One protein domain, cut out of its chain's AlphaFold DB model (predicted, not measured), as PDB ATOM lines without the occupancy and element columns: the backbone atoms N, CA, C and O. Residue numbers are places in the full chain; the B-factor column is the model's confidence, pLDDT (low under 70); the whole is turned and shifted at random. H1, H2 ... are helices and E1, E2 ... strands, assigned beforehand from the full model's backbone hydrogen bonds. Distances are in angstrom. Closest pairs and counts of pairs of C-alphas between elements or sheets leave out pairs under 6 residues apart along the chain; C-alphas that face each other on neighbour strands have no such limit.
ATOM      1  N   ASN A   4      51.726 -20.937  39.562       97.50
ATOM      2  CA  ASN A   4      52.570 -20.540  40.684       97.50
ATOM      3  C   ASN A   4      51.821 -20.640  42.015       97.50
ATOM      4  O   ASN A   4      52.432 -21.008  43.016       97.50
ATOM      5  N   SER A   5      50.521 -20.330  42.060       98.06
ATOM      6  CA  SER A   5      49.736 -20.507  43.291       98.06
ATOM      7  C   SER A   5      49.571 -21.984  43.654       98.06
ATOM      8  O   SER A   5      49.747 -22.336  44.819       98.06
ATOM      9  N   TYR A   6      49.356 -22.853  42.663       98.38
ATOM     10  CA  TYR A   6      49.334 -24.306  42.854       98.38
ATOM     11  C   TYR A   6      50.669 -24.838  43.384       98.38
ATOM     12  O   TYR A   6      50.694 -25.527  44.401       98.38
ATOM     13  N   MET A   7      51.790 -24.427  42.788       98.25
ATOM     14  CA  MET A   7      53.114 -24.827  43.275       98.25
ATOM     15  C   MET A   7      53.435 -24.286  44.672       98.25
ATOM     16  O   MET A   7      54.059 -24.987  45.467       98.25
ATOM     17  N   ARG A   8      52.983 -23.073  45.023       98.50
ATOM     18  CA  ARG A   8      53.101 -22.564  46.402       98.50
ATOM     19  C   ARG A   8      52.345 -23.447  47.389       98.50
ATOM     20  O   ARG A   8      52.882 -23.725  48.457       98.50
ATOM     21  N   ARG A   9      51.159 -23.938  47.016       98.62
ATOM     22  CA  ARG A   9      50.408 -24.874  47.856       98.62
ATOM     23  C   ARG A   9      51.159 -26.194  48.050       98.62
ATOM     24  O   ARG A   9      51.242 -26.668  49.179       98.62
ATOM     25  N   CYS A  10      51.772 -26.741  46.997       98.75
ATOM     26  CA  CYS A  10      52.629 -27.925  47.115       98.75
ATOM     27  C   CYS A  10      53.818 -27.685  48.062       98.75
ATOM     28  O   CYS A  10      54.126 -28.539  48.888       98.75
ATOM     29  N   LEU A  11      54.447 -26.506  48.003       98.75
ATOM     30  CA  LEU A  11      55.538 -26.135  48.911       98.75
ATOM     31  C   LEU A  11      55.079 -26.007  50.374       98.75
ATOM     32  O   LEU A  11      55.837 -26.359  51.275       98.75
ATOM     33  N   ASP A  12      53.858 -25.532  50.631       98.81
ATOM     34  CA  ASP A  12      53.294 -25.515  51.987       98.81
ATOM     35  C   ASP A  12      53.100 -26.940  52.530       98.81
ATOM     36  O   ASP A  12      53.450 -27.215  53.676       98.81
ATOM     37  N   LEU A  13      52.610 -27.865  51.700       98.81
ATOM     38  CA  LEU A  13      52.457 -29.281  52.060       98.81
ATOM     39  C   LEU A  13      53.813 -29.966  52.289       98.81
ATOM     40  O   LEU A  13      53.964 -30.722  53.246       98.81
ATOM     41  N   ALA A  14      54.813 -29.652  51.464       98.75
ATOM     42  CA  ALA A  14      56.183 -30.131  51.635       98.75
ATOM     43  C   ALA A  14      56.789 -29.694  52.979       98.75
ATOM     44  O   ALA A  14      57.461 -30.488  53.636       98.75
ATOM     45  N   ARG A  15      56.515 -28.459  53.430       98.75
ATOM     46  CA  ARG A  15      56.922 -27.996  54.771       98.75
ATOM     47  C   ARG A  15      56.267 -28.823  55.872       98.75
ATOM     48  O   ARG A  15      56.962 -29.247  56.781       98.75
ATOM     49  N   VAL A  16      54.971 -29.121  55.749       98.50
ATOM     50  CA  VAL A  16      54.249 -29.963  56.720       98.50
ATOM     51  C   VAL A  16      54.837 -31.378  56.804       98.50
ATOM     52  O   VAL A  16      54.951 -31.914  57.906       98.50
ATOM     53  N   ALA A  17      55.225 -31.986  55.677       98.50
ATOM     54  CA  ALA A  17      55.955 -33.260  55.685       98.50
ATOM     55  C   ALA A  17      57.311 -33.129  56.396       98.50
ATOM     56  O   ALA A  17      57.597 -33.896  57.315       98.50
ATOM     57  N   GLY A  18      58.100 -32.111  56.043       98.44
ATOM     58  CA  GLY A  18      59.395 -31.853  56.678       98.44
ATOM     59  C   GLY A  18      59.300 -31.650  58.195       98.44
ATOM     60  O   GLY A  18      60.077 -32.242  58.941       98.44
ATOM     61  N   ASP A  19      58.308 -30.890  58.664       98.44
ATOM     62  CA  ASP A  19      58.062 -30.641  60.092       98.44
ATOM     63  C   ASP A  19      57.666 -31.920  60.850       98.44
ATOM     64  O   ASP A  19      57.933 -32.047  62.047       98.44
ATOM     65  N   ARG A  20      57.050 -32.888  60.159       97.88
ATOM     66  CA  ARG A  20      56.729 -34.215  60.705       97.88
ATOM     67  C   ARG A  20      57.942 -35.154  60.735       97.88
ATOM     68  O   ARG A  20      57.912 -36.142  61.465       97.88
ATOM     69  N   GLY A  21      59.007 -34.834  60.002       98.12
ATOM     70  CA  GLY A  21      60.188 -35.681  59.829       98.12
ATOM     71  C   GLY A  21      60.142 -36.569  58.582       98.12
ATOM     72  O   GLY A  21      60.982 -37.458  58.452       98.12
ATOM     73  N   ASP A  22      59.188 -36.327  57.683       98.44
ATOM     74  CA  ASP A  22      59.117 -36.962  56.368       98.44
ATOM     75  C   ASP A  22      59.972 -36.220  55.332       98.44
ATOM     76  O   ASP A  22      60.415 -35.085  55.539       98.44
ATOM     77  N   THR A  23      60.200 -36.856  54.184       98.12
ATOM     78  CA  THR A  23      60.833 -36.189  53.041       98.12
ATOM     79  C   THR A  23      59.943 -35.013  52.617       98.12
ATOM     80  O   THR A  23      58.744 -35.203  52.440       98.12
ATOM     81  N   PRO A  24      60.464 -33.784  52.467       98.50
ATOM     82  CA  PRO A  24      59.637 -32.596  52.268       98.50
ATOM     83  C   PRO A  24      59.107 -32.508  50.829       98.50
ATOM     84  O   PRO A  24      59.597 -31.722  50.016       98.50
ATOM     85  N   ILE A  25      58.100 -33.324  50.517       98.69
ATOM     86  CA  ILE A  25      57.406 -33.363  49.228       98.69
ATOM     87  C   ILE A  25      55.911 -33.139  49.462       98.69
ATOM     88  O   ILE A  25      55.315 -33.664  50.404       98.69
ATOM     89  N   GLY A  26      55.306 -32.321  48.606       98.69
ATOM     90  CA  GLY A  26      53.877 -32.043  48.616       98.69
ATOM     91  C   GLY A  26      53.298 -32.106  47.214       98.69
ATOM     92  O   GLY A  26      53.946 -31.686  46.253       98.69
ATOM     93  N   ALA A  27      52.066 -32.594  47.105       98.81
ATOM     94  CA  ALA A  27      51.365 -32.735  45.842       98.81
ATOM     95  C   ALA A  27      49.879 -32.381  45.960       98.81
ATOM     96  O   ALA A  27      49.249 -32.574  47.002       98.81
ATOM     97  N   ILE A  28      49.308 -31.879  44.867       98.81
ATOM     98  CA  ILE A  28      47.879 -31.581  44.746       98.81
ATOM     99  C   ILE A  28      47.337 -32.046  43.397       98.81
ATOM    100  O   ILE A  28      48.042 -32.014  42.387       98.81
ATOM    101  N   VAL A  29      46.054 -32.400  43.366       98.56
ATOM    102  CA  VAL A  29      45.301 -32.638  42.130       98.56
ATOM    103  C   VAL A  29      44.346 -31.472  41.908       98.56
ATOM    104  O   VAL A  29      43.581 -31.100  42.800       98.56
ATOM    105  N   VAL A  30      44.391 -30.891  40.712       98.25
ATOM    106  CA  VAL A  30      43.538 -29.780  40.283       98.25
ATOM    107  C   VAL A  30      42.601 -30.254  39.182       98.25
ATOM    108  O   VAL A  30      43.071 -30.735  38.157       98.25
ATOM    109  N   PHE A  31      41.297 -30.047  39.348       96.19
ATOM    110  CA  PHE A  31      40.271 -30.313  38.339       96.19
ATOM    111  C   PHE A  31      39.431 -29.052  38.122       96.19
ATOM    112  O   PHE A  31      39.003 -28.417  39.084       96.19
ATOM    113  N   ASP A  32      39.250 -28.647  36.863       94.00
ATOM    114  CA  ASP A  32      38.528 -27.419  36.482       94.00
ATOM    115  C   ASP A  32      38.968 -26.164  37.275       94.00
ATOM    116  O   ASP A  32      38.178 -25.372  37.786       94.00
ATOM    117  N   GLY A  33      40.287 -26.020  37.457       95.31
ATOM    118  CA  GLY A  33      40.880 -24.900  38.195       95.31
ATOM    119  C   GLY A  33      40.626 -24.907  39.707       95.31
ATOM    120  O   GLY A  33      40.860 -23.891  40.360       95.31
ATOM    121  N   ARG A  34      40.156 -26.022  40.275       95.75
ATOM    122  CA  ARG A  34      39.951 -26.203  41.717       95.75
ATOM    123  C   ARG A  34      40.839 -27.315  42.235       95.75
ATOM    124  O   ARG A  34      40.956 -28.359  41.605       95.75
ATOM    125  N   ILE A  35      41.434 -27.103  43.401       98.06
ATOM    126  CA  ILE A  35      42.150 -28.162  44.108       98.06
ATOM    127  C   ILE A  35      41.106 -29.148  44.636       98.06
ATOM    128  O   ILE A  35      40.235 -28.761  45.413       98.06
ATOM    129  N   VAL A  36      41.175 -30.397  44.178       97.81
ATOM    130  CA  VAL A  36      40.267 -31.477  44.596       97.81
ATOM    131  C   VAL A  36      40.927 -32.436  45.578       97.81
ATOM    132  O   VAL A  36      40.237 -33.073  46.362       97.81
ATOM    133  N   ALA A  37      42.257 -32.514  45.590       98.62
ATOM    134  CA  ALA A  37      42.986 -33.310  46.565       98.62
ATOM    135  C   ALA A  37      44.348 -32.699  46.871       98.62
ATOM    136  O   ALA A  37      44.957 -32.046  46.024       98.62
ATOM    137  N   GLU A  38      44.825 -32.956  48.084       98.81
ATOM    138  CA  GLU A  38      46.114 -32.505  48.591       98.81
ATOM    139  C   GLU A  38      46.755 -33.621  49.410       98.81
ATOM    140  O   GLU A  38      46.065 -34.323  50.159       98.81
ATOM    141  N   ALA A  39      48.070 -33.763  49.304       98.69
ATOM    142  CA  ALA A  39      48.846 -34.655  50.145       98.69
ATOM    143  C   ALA A  39      50.279 -34.152  50.343       98.69
ATOM    144  O   ALA A  39      50.829 -33.399  49.544       98.69
ATOM    145  N   SER A  40      50.870 -34.593  51.444       98.69
ATOM    146  CA  SER A  40      52.289 -34.455  51.746       98.69
ATOM    147  C   SER A  40      52.856 -35.858  51.906       98.69
ATOM    148  O   SER A  40      52.120 -36.724  52.373       98.69
ATOM    149  N   GLU A  41      54.123 -36.055  51.580       98.62
ATOM    150  CA  GLU A  41      54.833 -37.319  51.775       98.62
ATOM    151  C   GLU A  41      54.676 -37.847  53.204       98.62
ATOM    152  O   GLU A  41      54.836 -37.087  54.155       98.62
ATOM    153  N   GLU A  42      54.377 -39.134  53.352       98.31
ATOM    154  CA  GLU A  42      54.219 -39.829  54.637       98.31
ATOM    155  C   GLU A  42      55.368 -40.832  54.879       98.31
ATOM    156  O   GLU A  42      55.212 -41.807  55.610       98.31
ATOM    157  N   LEU A  43      56.531 -40.617  54.255       96.44
ATOM    158  CA  LEU A  43      57.758 -41.400  54.434       96.44
ATOM    159  C   LEU A  43      58.910 -40.551  55.002       96.44
ATOM    160  O   LEU A  43      59.176 -39.467  54.476       96.44
ATOM    161  N   PRO A  44      59.694 -41.067  55.971       96.75
ATOM    162  CA  PRO A  44      59.687 -42.444  56.468       96.75
ATOM    163  C   PRO A  44      58.805 -42.673  57.709       96.75
ATOM    164  O   PRO A  44      58.877 -43.751  58.297       96.75
ATOM    165  N   THR A  45      58.037 -41.684  58.172       96.69
ATOM    166  CA  THR A  45      57.313 -41.791  59.453       96.69
ATOM    167  C   THR A  45      56.058 -42.664  59.381       96.69
ATOM    168  O   THR A  45      55.655 -43.243  60.394       96.69
ATOM    169  N   GLY A  46      55.447 -42.790  58.203       94.94
ATOM    170  CA  GLY A  46      54.290 -43.639  57.945       94.94
ATOM    171  C   GLY A  46      54.642 -45.117  57.759       94.94
ATOM    172  O   GLY A  46      55.790 -45.517  57.591       94.94
ATOM    173  N   GLN A  47      53.610 -45.964  57.793       93.19
ATOM    174  CA  GLN A  47      53.757 -47.426  57.709       93.19
ATOM    175  C   GLN A  47      53.623 -47.979  56.283       93.19
ATOM    176  O   GLN A  47      53.898 -49.157  56.055       93.19
ATOM    177  N   SER A  48      53.177 -47.156  55.330       95.75
ATOM    178  CA  SER A  48      53.009 -47.565  53.936       95.75
ATOM    179  C   SER A  48      54.223 -47.178  53.107       95.75
ATOM    180  O   SER A  48      54.564 -46.004  53.021       95.75
ATOM    181  N   VAL A  49      54.804 -48.149  52.400       95.56
ATOM    182  CA  VAL A  49      55.896 -47.918  51.436       95.56
ATOM    183  C   VAL A  49      55.464 -47.103  50.213       95.56
ATOM    184  O   VAL A  49      56.307 -46.694  49.428       95.56
ATOM    185  N   THR A  50      54.161 -46.872  50.034       97.25
ATOM    186  CA  THR A  50      53.599 -46.060  48.947       97.25
ATOM    187  C   THR A  50      53.130 -44.687  49.432       97.25
ATOM    188  O   THR A  50      52.312 -44.063  48.760       97.25
ATOM    189  N   GLY A  51      53.597 -44.226  50.599       97.56
ATOM    190  CA  GLY A  51      53.226 -42.950  51.233       97.56
ATOM    191  C   GLY A  51      53.633 -41.678  50.475       97.56
ATOM    192  O   GLY A  51      53.583 -40.598  51.053       97.56
ATOM    193  N   HIS A  52      53.992 -41.805  49.198       98.25
ATOM    194  CA  HIS A  52      54.415 -40.727  48.316       98.25
ATOM    195  C   HIS A  52      53.307 -39.695  48.144       98.25
ATOM    196  O   HIS A  52      52.138 -40.048  47.944       98.25
ATOM    197  N   ALA A  53      53.675 -38.414  48.175       98.44
ATOM    198  CA  ALA A  53      52.716 -37.317  48.075       98.44
ATOM    199  C   ALA A  53      51.837 -37.436  46.813       98.44
ATOM    200  O   ALA A  53      50.623 -37.243  46.882       98.44
ATOM    201  N   GLU A  54      52.422 -37.799  45.672       98.38
ATOM    202  CA  GLU A  54      51.733 -37.963  44.388       98.38
ATOM    203  C   GLU A  54      50.686 -39.075  44.446       98.38
ATOM    204  O   GLU A  54      49.540 -38.883  44.036       98.38
ATOM    205  N   VAL A  55      51.077 -40.231  44.990       98.12
ATOM    206  CA  VAL A  55      50.217 -41.416  45.107       98.12
ATOM    207  C   VAL A  55      49.042 -41.114  46.028       98.12
ATOM    208  O   VAL A  55      47.890 -41.371  45.676       98.12
ATOM    209  N   LEU A  56      49.318 -40.505  47.183       98.44
ATOM    210  CA  LEU A  56      48.295 -40.115  48.146       98.44
ATOM    211  C   LEU A  56      47.341 -39.057  47.575       98.44
ATOM    212  O   LEU A  56      46.131 -39.163  47.779       98.44
ATOM    213  N   ALA A  57      47.842 -38.056  46.844       98.62
ATOM    214  CA  ALA A  57      47.004 -37.023  46.233       98.62
ATOM    215  C   ALA A  57      46.067 -37.610  45.164       98.62
ATOM    216  O   ALA A  57      44.879 -37.281  45.146       98.62
ATOM    217  N   VAL A  58      46.571 -38.512  44.313       98.38
ATOM    218  CA  VAL A  58      45.760 -39.220  43.309       98.38
ATOM    219  C   VAL A  58      44.714 -40.104  43.979       98.38
ATOM    220  O   VAL A  58      43.540 -40.017  43.622       98.38
ATOM    221  N   GLN A  59      45.100 -40.900  44.982       98.38
ATOM    222  CA  GLN A  59      44.158 -41.760  45.699       98.38
ATOM    223  C   GLN A  59      43.038 -40.936  46.351       98.38
ATOM    224  O   GLN A  59      41.863 -41.240  46.164       98.38
ATOM    225  N   ARG A  60      43.381 -39.831  47.027       98.50
ATOM    226  CA  ARG A  60      42.400 -38.915  47.633       98.50
ATOM    227  C   ARG A  60      41.470 -38.280  46.592       98.50
ATOM    228  O   ARG A  60      40.290 -38.090  46.878       98.50
ATOM    229  N   ALA A  61      41.971 -37.968  45.395       98.38
ATOM    230  CA  ALA A  61      41.140 -37.455  44.305       98.38
ATOM    231  C   ALA A  61      40.147 -38.512  43.800       98.38
ATOM    232  O   ALA A  61      38.972 -38.197  43.620       98.38
ATOM    233  N   VAL A  62      40.598 -39.758  43.623       98.25
ATOM    234  CA  VAL A  62      39.739 -40.892  43.246       98.25
ATOM    235  C   VAL A  62      38.649 -41.119  44.292       98.25
ATOM    236  O   VAL A  62      37.477 -41.235  43.933       98.25
ATOM    237  N   ASP A  63      39.015 -41.119  45.576       97.75
ATOM    238  CA  ASP A  63      38.079 -41.324  46.686       97.75
ATOM    239  C   ASP A  63      37.026 -40.205  46.758       97.75
ATOM    240  O   ASP A  63      35.846 -40.478  46.976       97.75
ATOM    241  N   LEU A  64      37.428 -38.946  46.531       96.19
ATOM    242  CA  LEU A  64      36.516 -37.799  46.530       96.19
ATOM    243  C   LEU A  64      35.571 -37.798  45.320       96.19
ATOM    244  O   LEU A  64      34.391 -37.478  45.460       96.19
ATOM    245  N   LEU A  65      36.091 -38.104  44.130       93.62
ATOM    246  CA  LEU A  65      35.330 -38.053  42.879       93.62
ATOM    247  C   LEU A  65      34.513 -39.329  42.632       93.62
ATOM    248  O   LEU A  65      33.624 -39.324  41.781       93.62
ATOM    249  N   GLY A  66      34.807 -40.415  43.353       96.19
ATOM    250  CA  GLY A  66      34.176 -41.720  43.157       96.19
ATOM    251  C   GLY A  66      34.500 -42.347  41.796       96.19
ATOM    252  O   GLY A  66      33.717 -43.147  41.287       96.19
ATOM    253  N   SER A  67      35.622 -41.957  41.185       95.06
ATOM    254  CA  SER A  67      36.026 -42.360  39.836       95.06
ATOM    255  C   SER A  67      37.538 -42.514  39.756       95.06
ATOM    256  O   SER A  67      38.282 -41.662  40.232       95.06
ATOM    257  N   THR A  68      37.993 -43.583  39.104       96.94
ATOM    258  CA  THR A  68      39.407 -43.773  38.753       96.94
ATOM    259  C   THR A  68      39.804 -43.018  37.484       96.94
ATOM    260  O   THR A  68      40.992 -42.871  37.206       96.94
ATOM    261  N   ASP A  69      38.829 -42.530  36.713       96.81
ATOM    262  CA  ASP A  69      39.074 -41.629  35.594       96.81
ATOM    263  C   ASP A  69      39.235 -40.196  36.114       96.81
ATOM    264  O   ASP A  69      38.268 -39.571  36.557       96.81
ATOM    265  N   LEU A  70      40.473 -39.700  36.058       96.69
ATOM    266  CA  LEU A  70      40.859 -38.335  36.423       96.69
ATOM    267  C   LEU A  70      41.163 -37.465  35.193       96.69
ATOM    268  O   LEU A  70      41.837 -36.437  35.319       96.69
ATOM    269  N   SER A  71      40.703 -37.858  34.003       97.50
ATOM    270  CA  SER A  71      40.921 -37.103  32.764       97.50
ATOM    271  C   SER A  71      40.534 -35.628  32.916       97.50
ATOM    272  O   SER A  71      39.493 -35.286  33.470       97.50
ATOM    273  N   GLY A  72      41.395 -34.733  32.423       95.31
ATOM    274  CA  GLY A  72      41.222 -33.283  32.576       95.31
ATOM    275  C   GLY A  72      41.715 -32.713  33.912       95.31
ATOM    276  O   GLY A  72      41.716 -31.493  34.079       95.31
ATOM    277  N   SER A  73      42.176 -33.558  34.839       97.56
ATOM    278  CA  SER A  73      42.900 -33.111  36.032       97.56
ATOM    279  C   SER A  73      44.373 -32.831  35.725       97.56
ATOM    280  O   SER A  73      44.948 -33.372  34.780       97.56
ATOM    281  N   MET A  74      45.011 -32.016  36.561       97.94
ATOM    282  CA  MET A  74      46.461 -31.820  36.585       97.94
ATOM    283  C   MET A  74      47.002 -32.168  37.966       97.94
ATOM    284  O   MET A  74      46.468 -31.707  38.974       97.94
ATOM    285  N   LEU A  75      48.089 -32.930  37.999       98.19
ATOM    286  CA  LEU A  75      48.882 -33.160  39.201       98.19
ATOM    287  C   LEU A  75      49.995 -32.107  39.271       98.19
ATOM    288  O   LEU A  75      50.693 -31.876  38.284       98.19
ATOM    289  N   TYR A  76      50.168 -31.496  40.437       98.56
ATOM    290  CA  TYR A  76      51.315 -30.644  40.753       98.56
ATOM    291  C   TYR A  76      52.062 -31.276  41.917       98.56
ATOM    292  O   TYR A  76      51.434 -31.627  42.913       98.56
ATOM    293  N   THR A  77      53.383 -31.386  41.821       98.56
ATOM    294  CA  THR A  77      54.252 -31.921  42.879       98.56
ATOM    295  C   THR A  77      55.547 -31.113  42.949       98.56
ATOM    296  O   THR A  77      55.973 -30.523  41.954       98.56
ATOM    297  N   THR A  78      56.148 -31.028  44.137       98.00
ATOM    298  CA  THR A  78      57.448 -30.369  44.353       98.00
ATOM    299  C   THR A  78      58.644 -31.196  43.881       98.00
ATOM    300  O   THR A  78      59.750 -30.657  43.850       98.00
TER     301      THR A  78
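Overview. This is residues 4 to 78 of the 81 residues of the protein "Guanine deaminase" of Tautonia plasticadhaerens (UniProt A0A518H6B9). A small antiparallel sheet of three strands is the middle layer of three, with the long helix H1 on one face and H2 on the other. E1 lies between E2 and E3, and a loop, residues 41 to 52, leads from E2 to H2. The printed part has 75 residues, with two named helices and three named strands in the order H1, E1, E2, H2, E3; the sheet order is E2, E1, E3, and the class is mixed, helices and strands. It is compact, with a radius of gyration of the C-alphas of 11.8 A, and flat, spanning 33 by 28 by 13 A.

Arrangement. H1, residues 4 to 20, is on the sheet of E1, residues 26 to 31, E2, residues 34 to 40, and E3, residues 73 to 77, at a height over the sheet of 6.9 A. It runs along the strands, at 27 degrees to E1 on the local plane; its closest C-alphas to E1 are those of Ala 14 and Gly 26, 4.3 A apart. E1 and E2 form an antiparallel hairpin, with N 29 and O 37 within hydrogen-bond range at 2.9 A. E1 and E3 are antiparallel, with N 30 and O 74 within hydrogen-bond range at 2.8 A. H2, residues 53 to 65, is on the opposite face from H1, at a height over the sheet of 7.1 A, and runs slantwise to the strands, at 34 degrees to E2 on the local plane. The closest C-alphas of H2 and E2 are those of Ser 40 and Ala 53, 4.7 A apart. E2, H2 and E3 make a split strand-helix-strand unit, two strands running the same way with E1 between them, and its crossover is right-handed. H1 and H2 are apart. In H1 and H2 every O i to N i+4 pair is within hydrogen-bond range.

Along the chain. H1 begins at C-alpha 4 (52.570, -20.540, 40.684) and is 24.6 A long. E1 is 17.1 A, E2 17.9 A, H2 18.2 A and E3 13.3 A long, E3 ending at C-alpha 77 (54.252, -31.921, 42.879).

Size, cuts and confidence. The two C-alphas farthest apart, those of Gly 21 and Gly 72, are 33.3 A apart. The printed part has no cut; the link from E2 to H2 is long. No printed residue is under 70 in pLDDT.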